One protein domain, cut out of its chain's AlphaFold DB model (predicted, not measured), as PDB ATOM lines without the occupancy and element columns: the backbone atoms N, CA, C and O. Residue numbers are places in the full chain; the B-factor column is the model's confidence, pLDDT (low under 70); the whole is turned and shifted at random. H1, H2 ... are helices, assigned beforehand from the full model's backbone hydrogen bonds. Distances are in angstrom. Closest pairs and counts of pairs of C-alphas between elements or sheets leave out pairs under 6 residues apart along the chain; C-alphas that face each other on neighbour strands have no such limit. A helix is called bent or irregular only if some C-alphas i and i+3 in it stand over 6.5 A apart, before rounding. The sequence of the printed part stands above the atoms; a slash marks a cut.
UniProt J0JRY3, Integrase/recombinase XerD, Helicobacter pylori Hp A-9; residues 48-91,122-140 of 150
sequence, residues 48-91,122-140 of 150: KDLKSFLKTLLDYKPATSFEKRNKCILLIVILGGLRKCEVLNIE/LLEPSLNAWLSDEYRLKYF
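This is residues 48 to 91 and 122 to 140 of the 150 residues of the protein "Integrase/recombinase XerD" of Helicobacter pylori Hp A-9 (UniProt J0JRY3). One helix, H2, runs through the middle; H4 packs along one side of it and the short H3 packs on another part of it. H1 folds back over H2 as a loose helical hairpin and reaches out to one end of the long axis, while the small H5 sits at the other end. The printed part has 63 residues with five named helices, H1 to H5 in chain order, and no named strand; its class is all helix. It is compact, with a radius of gyration of the C-alphas of 11.9 A, yet elongated, spanning 39 by 25 by 16 A.

Start at the hub, H2, residues 65 to 80, which touches three helices. H4, residues 122 to 131, touches it, closest at the C-alphas of Cys 72 and Ser 126, 5.3 A apart; they run opposite ways at a shallow tilt of 34 degrees, only just short of steep. H1, residues 48 to 59, touches H2 with residues 54 to 57 alone, closest at the C-alphas of Leu 57 and Lys 71, 7.0 A; this hairpin has a steep tilt of 40 degrees, opposite ways. H3, residues 84 to 88, touches residues 73 to 77 of H2, closest at the C-alphas of Ile 73 and Val 87, 6.9 A. H5, residues 134 to 139, is close to but not clearly touching H2, closest at the C-alphas of Ser 65 and Tyr 135, 6.4 A, and about perpendicular at 88 degrees. H1 and H5 are apart. In H1, H2, H3 and H5 each O i to N i+4 pair is within hydrogen-bond range; in H4 5 of 6 are.

Find C-alpha 65 at (31.859, 50.455, -24.439); from there H2 runs 22.2 A to C-alpha 80. H1 begins at C-alpha 48, (27.044, 43.847, 3.690), and is 16.6 A long. H4 is 15.4 A long and irregular: C-alphas 122 and 125 are 7.2 A apart. H3 has 5 residues; H5 has 6 and ends at C-alpha 139, (28.378, 45.672, -34.023).

Look for the two C-alphas farthest apart at Lys 48 and Lys 138, 39.1 A. Residues 92 to 121 are not printed, and C-alphas 91 and 122 are 19.6 A apart across this cut, in the link from H3 to H4. The links printed whole are tight. Mean pLDDT of the printed part is 95.0, and no printed residue is under 70.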
ATOM      1  N   LYS A  48      26.266  42.608   3.580       91.00
ATOM      2  CA  LYS A  48      27.044  43.847   3.690       91.00
ATOM      3  C   LYS A  48      27.933  44.041   2.462       91.00
ATOM      4  O   LYS A  48      27.929  45.123   1.873       91.00
ATOM      5  N   ASP A  49      28.633  42.992   2.055       89.75
ATOM      6  CA  ASP A  49      29.520  42.988   0.896       89.75
ATOM      7  C   ASP A  49      28.715  43.160  -0.389       89.75
ATOM      8  O   ASP A  49      29.105  43.940  -1.256       89.75
ATOM      9  N   LEU A  50      27.545  42.518  -0.488       90.62
ATOM     10  CA  LEU A  50      26.644  42.693  -1.624       90.62
ATOM     11  C   LEU A  50      26.147  44.140  -1.735       90.62
ATOM     12  O   LEU A  50      26.194  44.721  -2.819       90.62
ATOM     13  N   LYS A  51      25.704  44.745  -0.624       91.81
ATOM     14  CA  LYS A  51      25.265  46.152  -0.600       91.81
ATOM     15  C   LYS A  51      26.400  47.109  -0.962       91.81
ATOM     16  O   LYS A  51      26.181  48.030  -1.747       91.81
ATOM     17  N   SER A  52      27.603  46.890  -0.425       93.81
ATOM     18  CA  SER A  52      28.778  47.703  -0.760       93.81
ATOM     19  C   SER A  52      29.134  47.565  -2.234       93.81
ATOM     20  O   SER A  52      29.329  48.569  -2.912       93.81
ATOM     21  N   PHE A  53      29.154  46.337  -2.752       93.56
ATOM     22  CA  PHE A  53      29.449  46.071  -4.153       93.56
ATOM     23  C   PHE A  53      28.425  46.725  -5.080       93.56
ATOM     24  O   PHE A  53      28.808  47.377  -6.048       93.56
ATOM     25  N   LEU A  54      27.132  46.620  -4.758       94.62
ATOM     26  CA  LEU A  54      26.072  47.275  -5.519       94.62
ATOM     27  C   LEU A  54      26.238  48.798  -5.513       94.62
ATOM     28  O   LEU A  54      26.123  49.414  -6.567       94.62
ATOM     29  N   LYS A  55      26.557  49.403  -4.361       95.50
ATOM     30  CA  LYS A  55      26.831  50.842  -4.269       95.50
ATOM     31  C   LYS A  55      28.011  51.242  -5.159       95.50
ATOM     32  O   LYS A  55      27.859  52.105  -6.016       95.50
ATOM     33  N   THR A  56      29.149  50.560  -5.023       96.06
ATOM     34  CA  THR A  56      30.331  50.801  -5.863       96.06
ATOM     35  C   THR A  56      30.008  50.648  -7.347       96.06
ATOM     36  O   THR A  56      30.445  51.459  -8.157       96.06
ATOM     37  N   LEU A  57      29.218  49.639  -7.718       95.56
ATOM     38  CA  LEU A  57      28.821  49.403  -9.101       95.56
ATOM     39  C   LEU A  57      27.914  50.518  -9.636       95.56
ATOM     40  O   LEU A  57      28.080  50.930 -10.784       95.56
ATOM     41  N   LEU A  58      26.971  51.015  -8.831       95.62
ATOM     42  CA  LEU A  58      26.105  52.137  -9.201       95.62
ATOM     43  C   LEU A  58      26.923  53.419  -9.421       95.62
ATOM     44  O   LEU A  58      26.746  54.061 -10.458       95.62
ATOM     45  N   ASP A  59      27.878  53.705  -8.535       95.75
ATOM     46  CA  ASP A  59      28.736  54.899  -8.583       95.75
ATOM     47  C   ASP A  59      29.836  54.822  -9.663       95.75
ATOM     48  O   ASP A  59      30.346  55.846 -10.126       95.75
ATOM     49  N   TYR A  60      30.201  53.613 -10.102       95.62
ATOM     50  CA  TYR A  60      31.255  53.381 -11.090       95.62
ATOM     51  C   TYR A  60      30.954  54.059 -12.436       95.62
ATOM     52  O   TYR A  60      29.897  53.835 -13.032       95.62
ATOM     53  N   LYS A  61      31.897  54.849 -12.957       95.94
ATOM     54  CA  LYS A  61      31.768  55.546 -14.245       95.94
ATOM     55  C   LYS A  61      32.509  54.766 -15.340       95.94
ATOM     56  O   LYS A  61      33.736  54.809 -15.357       95.94
ATOM     57  N   PRO A  62      31.800  54.050 -16.232       95.81
ATOM     58  CA  PRO A  62      32.440  53.277 -17.292       95.81
ATOM     59  C   PRO A  62      33.043  54.197 -18.363       95.81
ATOM     60  O   PRO A  62      32.353  55.075 -18.884       95.81
ATOM     61  N   ALA A  63      34.304  53.964 -18.722       94.94
ATOM     62  CA  ALA A  63      35.030  54.706 -19.751       94.94
ATOM     63  C   ALA A  63      34.885  54.065 -21.138       94.94
ATOM     64  O   ALA A  63      34.783  54.763 -22.146       94.94
ATOM     65  N   THR A  64      34.839  52.733 -21.202       97.56
ATOM     66  CA  THR A  64      34.787  51.988 -22.467       97.56
ATOM     67  C   THR A  64      33.396  51.421 -22.758       97.56
ATOM     68  O   THR A  64      32.604  51.153 -21.850       97.56
ATOM     69  N   SER A  65      33.092  51.152 -24.033       96.81
ATOM     70  CA  SER A  65      31.859  50.455 -24.439       96.81
ATOM     71  C   SER A  65      31.693  49.103 -23.736       96.81
ATOM     72  O   SER A  65      30.590  48.726 -23.331       96.81
ATOM     73  N   PHE A  66      32.795  48.374 -23.538       95.75
ATOM     74  CA  PHE A  66      32.778  47.098 -22.826       95.75
ATOM     75  C   PHE A  66      32.484  47.266 -21.337       95.75
ATOM     76  O   PHE A  66      31.757  46.446 -20.778       95.75
ATOM     77  N   GLU A  67      32.985  48.320 -20.695       97.50
ATOM     78  CA  GLU A  67      32.644  48.631 -19.306       97.50
ATOM     79  C   GLU A  67      31.170  49.009 -19.154       97.50
ATOM     80  O   GLU A  67      30.518  48.492 -18.248       97.50
ATOM     81  N   LYS A  68      30.608  49.819 -20.064       97.88
ATOM     82  CA  LYS A  68      29.165  50.133 -20.073       97.88
ATOM     83  C   LYS A  68      28.330  48.858 -20.169       97.88
ATOM     84  O   LYS A  68      27.432  48.632 -19.355       97.88
ATOM     85  N   ARG A  69      28.685  47.976 -21.111       96.81
ATOM     86  CA  ARG A  69      28.059  46.657 -21.275       96.81
ATOM     87  C   ARG A  69      28.153  45.835 -19.990       96.81
ATOM     88  O   ARG A  69      27.147  45.319 -19.516       96.81
ATOM     89  N   ASN A  70      29.356  45.692 -19.437       96.88
ATOM     90  CA  ASN A  70      29.606  44.845 -18.272       96.88
ATOM     91  C   ASN A  70      28.878  45.372 -17.028       96.88
ATOM     92  O   ASN A  70      28.266  44.578 -16.317       96.88
ATOM     93  N   LYS A  71      28.871  46.694 -16.808       97.12
ATOM     94  CA  LYS A  71      28.097  47.339 -15.740       97.12
ATOM     95  C   LYS A  71      26.608  47.018 -15.875       97.12
ATOM     96  O   LYS A  71      25.990  46.586 -14.905       97.12
ATOM     97  N   CYS A  72      26.047  47.153 -17.080       97.50
ATOM     98  CA  CYS A  72      24.645  46.828 -17.346       97.50
ATOM     99  C   CYS A  72      24.331  45.342 -17.072       97.50
ATOM    100  O   CYS A  72      23.375  45.039 -16.361       97.50
ATOM    101  N   ILE A  73      25.171  44.412 -17.552       96.88
ATOM    102  CA  ILE A  73      25.017  42.968 -17.291       96.88
ATOM    103  C   ILE A  73      25.032  42.675 -15.787       96.88
ATOM    104  O   ILE A  73      24.152  41.967 -15.298       96.88
ATOM    105  N   LEU A  74      26.013  43.208 -15.055       96.56
ATOM    106  CA  LEU A  74      26.150  42.970 -13.617       96.56
ATOM    107  C   LEU A  74      24.935  43.489 -12.843       96.56
ATOM    108  O   LEU A  74      24.417  42.770 -11.991       96.56
ATOM    109  N   LEU A  75      24.429  44.680 -13.178       97.12
ATOM    110  CA  LEU A  75      23.217  45.216 -12.558       97.12
ATOM    111  C   LEU A  75      21.998  44.325 -12.816       97.12
ATOM    112  O   LEU A  75      21.257  44.047 -11.880       97.12
ATOM    113  N   ILE A  76      21.806  43.818 -14.038       96.94
ATOM    114  CA  ILE A  76      20.686  42.911 -14.347       96.94
ATOM    115  C   ILE A  76      20.803  41.595 -13.562       96.94
ATOM    116  O   ILE A  76      19.807  41.107 -13.028       96.94
ATOM    117  N   VAL A  77      22.011  41.027 -13.460       95.56
ATOM    118  CA  VAL A  77      22.255  39.797 -12.688       95.56
ATOM    119  C   VAL A  77      21.932  40.008 -11.208       95.56
ATOM    120  O   VAL A  77      21.201  39.207 -10.632       95.56
ATOM    121  N   ILE A  78      22.450  41.080 -10.604       94.62
ATOM    122  CA  ILE A  78      22.331  41.336  -9.161       94.62
ATOM    123  C   ILE A  78      20.909  41.758  -8.791       94.62
ATOM    124  O   ILE A  78      20.347  41.230  -7.838       94.62
ATOM    125  N   LEU A  79      20.323  42.700  -9.537       95.56
ATOM    126  CA  LEU A  79      19.009  43.258  -9.215       95.56
ATOM    127  C   LEU A  79      17.865  42.318  -9.601       95.56
ATOM    128  O   LEU A  79      16.846  42.297  -8.919       95.56
ATOM    129  N   GLY A  80      18.010  41.560 -10.693       93.94
ATOM    130  CA  GLY A  80      16.966  40.653 -11.172       93.94
ATOM    131  C   GLY A  80      17.139  39.195 -10.740       93.94
ATOM    132  O   GLY A  80      16.212  38.398 -10.904       93.94
ATOM    133  N   GLY A  81      18.312  38.805 -10.230       93.06
ATOM    134  CA  GLY A  81      18.613  37.405  -9.918       93.06
ATOM    135  C   GLY A  81      18.625  36.511 -11.166       93.06
ATOM    136  O   GLY A  81      18.151  35.372 -11.134       93.06
ATOM    137  N   LEU A  82      19.091  37.040 -12.302       93.25
ATOM    138  CA  LEU A  82      19.151  36.304 -13.569       93.25
ATOM    139  C   LEU A  82      20.459  35.524 -13.696       93.25
ATOM    140  O   LEU A  82      21.534  35.988 -13.314       93.25
ATOM    141  N   ARG A  83      20.395  34.353 -14.333       91.06
ATOM    142  CA  ARG A  83      21.604  33.590 -14.677       91.06
ATOM    143  C   ARG A  83      22.340  34.250 -15.840       91.06
ATOM    144  O   ARG A  83      21.711  34.791 -16.744       91.06
ATOM    145  N   LYS A  84      23.668  34.086 -15.907       88.62
ATOM    146  CA  LYS A  84      24.504  34.578 -17.024       88.62
ATOM    147  C   LYS A  84      23.907  34.245 -18.399       88.62
ATOM    148  O   LYS A  84      23.789  35.123 -19.246       88.62
ATOM    149  N   CYS A  85      23.515  32.989 -18.617       89.19
ATOM    150  CA  CYS A  85      22.950  32.555 -19.896       89.19
ATOM    151  C   CYS A  85      21.582  33.184 -20.194       89.19
ATOM    152  O   CYS A  85      21.265  33.386 -21.359       89.19
ATOM    153  N   GLU A  86      20.785  33.505 -19.172       92.44
ATOM    154  CA  GLU A  86      19.505  34.202 -19.345       92.44
ATOM    155  C   GLU A  86      19.770  35.647 -19.786       92.44
ATOM    156  O   GLU A  86      19.244  36.075 -20.807       92.44
ATOM    157  N   VAL A  87      20.672  36.358 -19.094       94.50
ATOM    158  CA  VAL A  87      21.006  37.763 -19.396       94.50
ATOM    159  C   VAL A  87      21.558  37.943 -20.809       94.50
ATOM    160  O   VAL A  87      21.135  38.842 -21.529       94.50
ATOM    161  N   LEU A  88      22.475  37.072 -21.236       91.75
ATOM    162  CA  LEU A  88      23.092  37.165 -22.564       91.75
ATOM    163  C   LEU A  88      22.103  36.950 -23.720       91.75
ATOM    164  O   LEU A  88      22.395  37.355 -24.844       91.75
ATOM    165  N   ASN A  89      20.951  36.333 -23.451       91.81
ATOM    166  CA  ASN A  89      19.919  36.039 -24.443       91.81
ATOM    167  C   ASN A  89      18.663  36.914 -24.284       91.81
ATOM    168  O   ASN A  89      17.645  36.616 -24.903       91.81
ATOM    169  N   ILE A  90      18.717  37.990 -23.488       94.44
ATOM    170  CA  ILE A  90      17.609  38.948 -23.397       94.44
ATOM    171  C   ILE A  90      17.411  39.632 -24.754       94.44
ATOM    172  O   ILE A  90      18.342  40.215 -25.319       94.44
ATOM    173  N   GLU A  91      16.174  39.597 -25.239       94.69
ATOM    174  CA  GLU A  91      15.720  40.391 -26.378       94.69
ATOM    175  C   GLU A  91      15.125  41.715 -25.894       94.69
ATOM    176  O   GLU A  91      14.442  41.757 -24.872       94.69
ATOM    177  N   LEU A 122      17.331  52.289 -10.736       97.06
ATOM    178  CA  LEU A 122      18.652  51.672 -10.572       97.06
ATOM    179  C   LEU A 122      19.256  51.207 -11.902       97.06
ATOM    180  O   LEU A 122      20.472  51.250 -12.079       97.06
ATOM    181  N   LEU A 123      18.418  50.734 -12.829       97.56
ATOM    182  CA  LEU A 123      18.877  50.125 -14.078       97.56
ATOM    183  C   LEU A 123      18.931  51.117 -15.244       97.56
ATOM    184  O   LEU A 123      19.854  51.042 -16.055       97.56
ATOM    185  N   GLU A 124      17.970  52.037 -15.330       97.38
ATOM    186  CA  GLU A 124      17.752  52.912 -16.488       97.38
ATOM    187  C   GLU A 124      19.006  53.685 -16.925       97.38
ATOM    188  O   GLU A 124      19.323  53.631 -18.116       97.38
ATOM    189  N   PRO A 125      19.802  54.305 -16.027       97.38
ATOM    190  CA  PRO A 125      21.005  55.022 -16.451       97.38
ATOM    191  C   PRO A 125      22.015  54.116 -17.168       97.38
ATOM    192  O   PRO A 125      22.583  54.488 -18.194       97.38
ATOM    193  N   SER A 126      22.217  52.899 -16.654       97.62
ATOM    194  CA  SER A 126      23.176  51.947 -17.227       97.62
ATOM    195  C   SER A 126      22.638  51.273 -18.485       97.62
ATOM    196  O   SER A 126      23.403  50.987 -19.404       97.62
ATOM    197  N   LEU A 127      21.327  51.020 -18.530       97.44
ATOM    198  CA  LEU A 127      20.655  50.473 -19.701       97.44
ATOM    199  C   LEU A 127      20.714  51.461 -20.868       97.44
ATOM    200  O   LEU A 127      21.169  51.089 -21.945       97.44
ATOM    201  N   ASN A 128      20.347  52.722 -20.637       97.25
ATOM    202  CA  ASN A 128      20.372  53.761 -21.665       97.25
ATOM    203  C   ASN A 128      21.795  54.017 -22.166       97.25
ATOM    204  O   ASN A 128      22.008  54.017 -23.374       97.25
ATOM    205  N   ALA A 129      22.776  54.119 -21.259       97.56
ATOM    206  CA  ALA A 129      24.179  54.304 -21.632       97.56
ATOM    207  C   ALA A 129      24.721  53.182 -22.533       97.56
ATOM    208  O   ALA A 129      25.572  53.441 -23.382       97.56
ATOM    209  N   TRP A 130      24.255  51.941 -22.352       97.56
ATOM    210  CA  TRP A 130      24.613  50.832 -23.235       97.56
ATOM    211  C   TRP A 130      23.816  50.856 -24.542       97.56
ATOM    212  O   TRP A 130      24.399  50.681 -25.609       97.56
ATOM    213  N   LEU A 131      22.499  51.081 -24.489       96.38
ATOM    214  CA  LEU A 131      21.633  51.095 -25.671       96.38
ATOM    215  C   LEU A 131      22.041  52.162 -26.690       96.38
ATOM    216  O   LEU A 131      21.970  51.885 -27.889       96.38
ATOM    217  N   SER A 132      22.488  53.327 -26.212       96.50
ATOM    218  CA  SER A 132      22.940  54.453 -27.032       96.50
ATOM    219  C   SER A 132      24.429  54.412 -27.389       96.50
ATOM    220  O   SER A 132      24.926  55.356 -27.996       96.50
ATOM    221  N   ASP A 133      25.174  53.378 -26.986       97.25
ATOM    222  CA  ASP A 133      26.613  53.299 -27.244       97.25
ATOM    223  C   ASP A 133      26.909  53.038 -28.731       97.25
ATOM    224  O   ASP A 133      26.380  52.099 -29.326       97.25
ATOM    225  N   GLU A 134      27.796  53.831 -29.333       95.75
ATOM    226  CA  GLU A 134      28.109  53.748 -30.767       95.75
ATOM    227  C   GLU A 134      28.645  52.371 -31.183       95.75
ATOM    228  O   GLU A 134      28.263  51.832 -32.226       95.75
ATOM    229  N   TYR A 135      29.489  51.753 -30.347       95.06
ATOM    230  CA  TYR A 135      30.028  50.424 -30.623       95.06
ATOM    231  C   TYR A 135      28.919  49.367 -30.611       95.06
ATOM    232  O   TYR A 135      28.910  48.460 -31.449       95.06
ATOM    233  N   ARG A 136      27.947  49.495 -29.697       95.06
ATOM    234  CA  ARG A 136      26.757  48.640 -29.693       95.06
ATOM    235  C   ARG A 136      25.973  48.812 -30.990       95.06
ATOM    236  O   ARG A 136      25.684  47.821 -31.652       95.06
ATOM    237  N   LEU A 137      25.649  50.050 -31.354       93.88
ATOM    238  CA  LEU A 137      24.830  50.349 -32.532       93.88
ATOM    239  C   LEU A 137      25.453  49.837 -33.839       93.88
ATOM    240  O   LEU A 137      24.716  49.510 -34.770       93.88
ATOM    241  N   LYS A 138      26.787  49.749 -33.895       93.81
ATOM    242  CA  LYS A 138      27.539  49.285 -35.065       93.81
ATOM    243  C   LYS A 138      27.713  47.765 -35.150       93.81
ATOM    244  O   LYS A 138      27.698  47.234 -36.253       93.81
ATOM    245  N   TYR A 139      27.927  47.077 -34.025       93.38
ATOM    246  CA  TYR A 139      28.378  45.672 -34.023       93.38
ATOM    247  C   TYR A 139      27.433  44.685 -33.325       93.38
ATOM    248  O   TYR A 139      27.709  43.481 -33.301       93.38
ATOM    249  N   PHE A 140      26.372  45.166 -32.678       92.12
ATOM    250  CA  PHE A 140      25.453  44.319 -31.925       92.12
ATOM    251  C   PHE A 140      24.079  44.264 -32.559       92.12
ATOM    252  O   PHE A 140      23.547  45.245 -33.076       92.12
TER     253      PHE A 140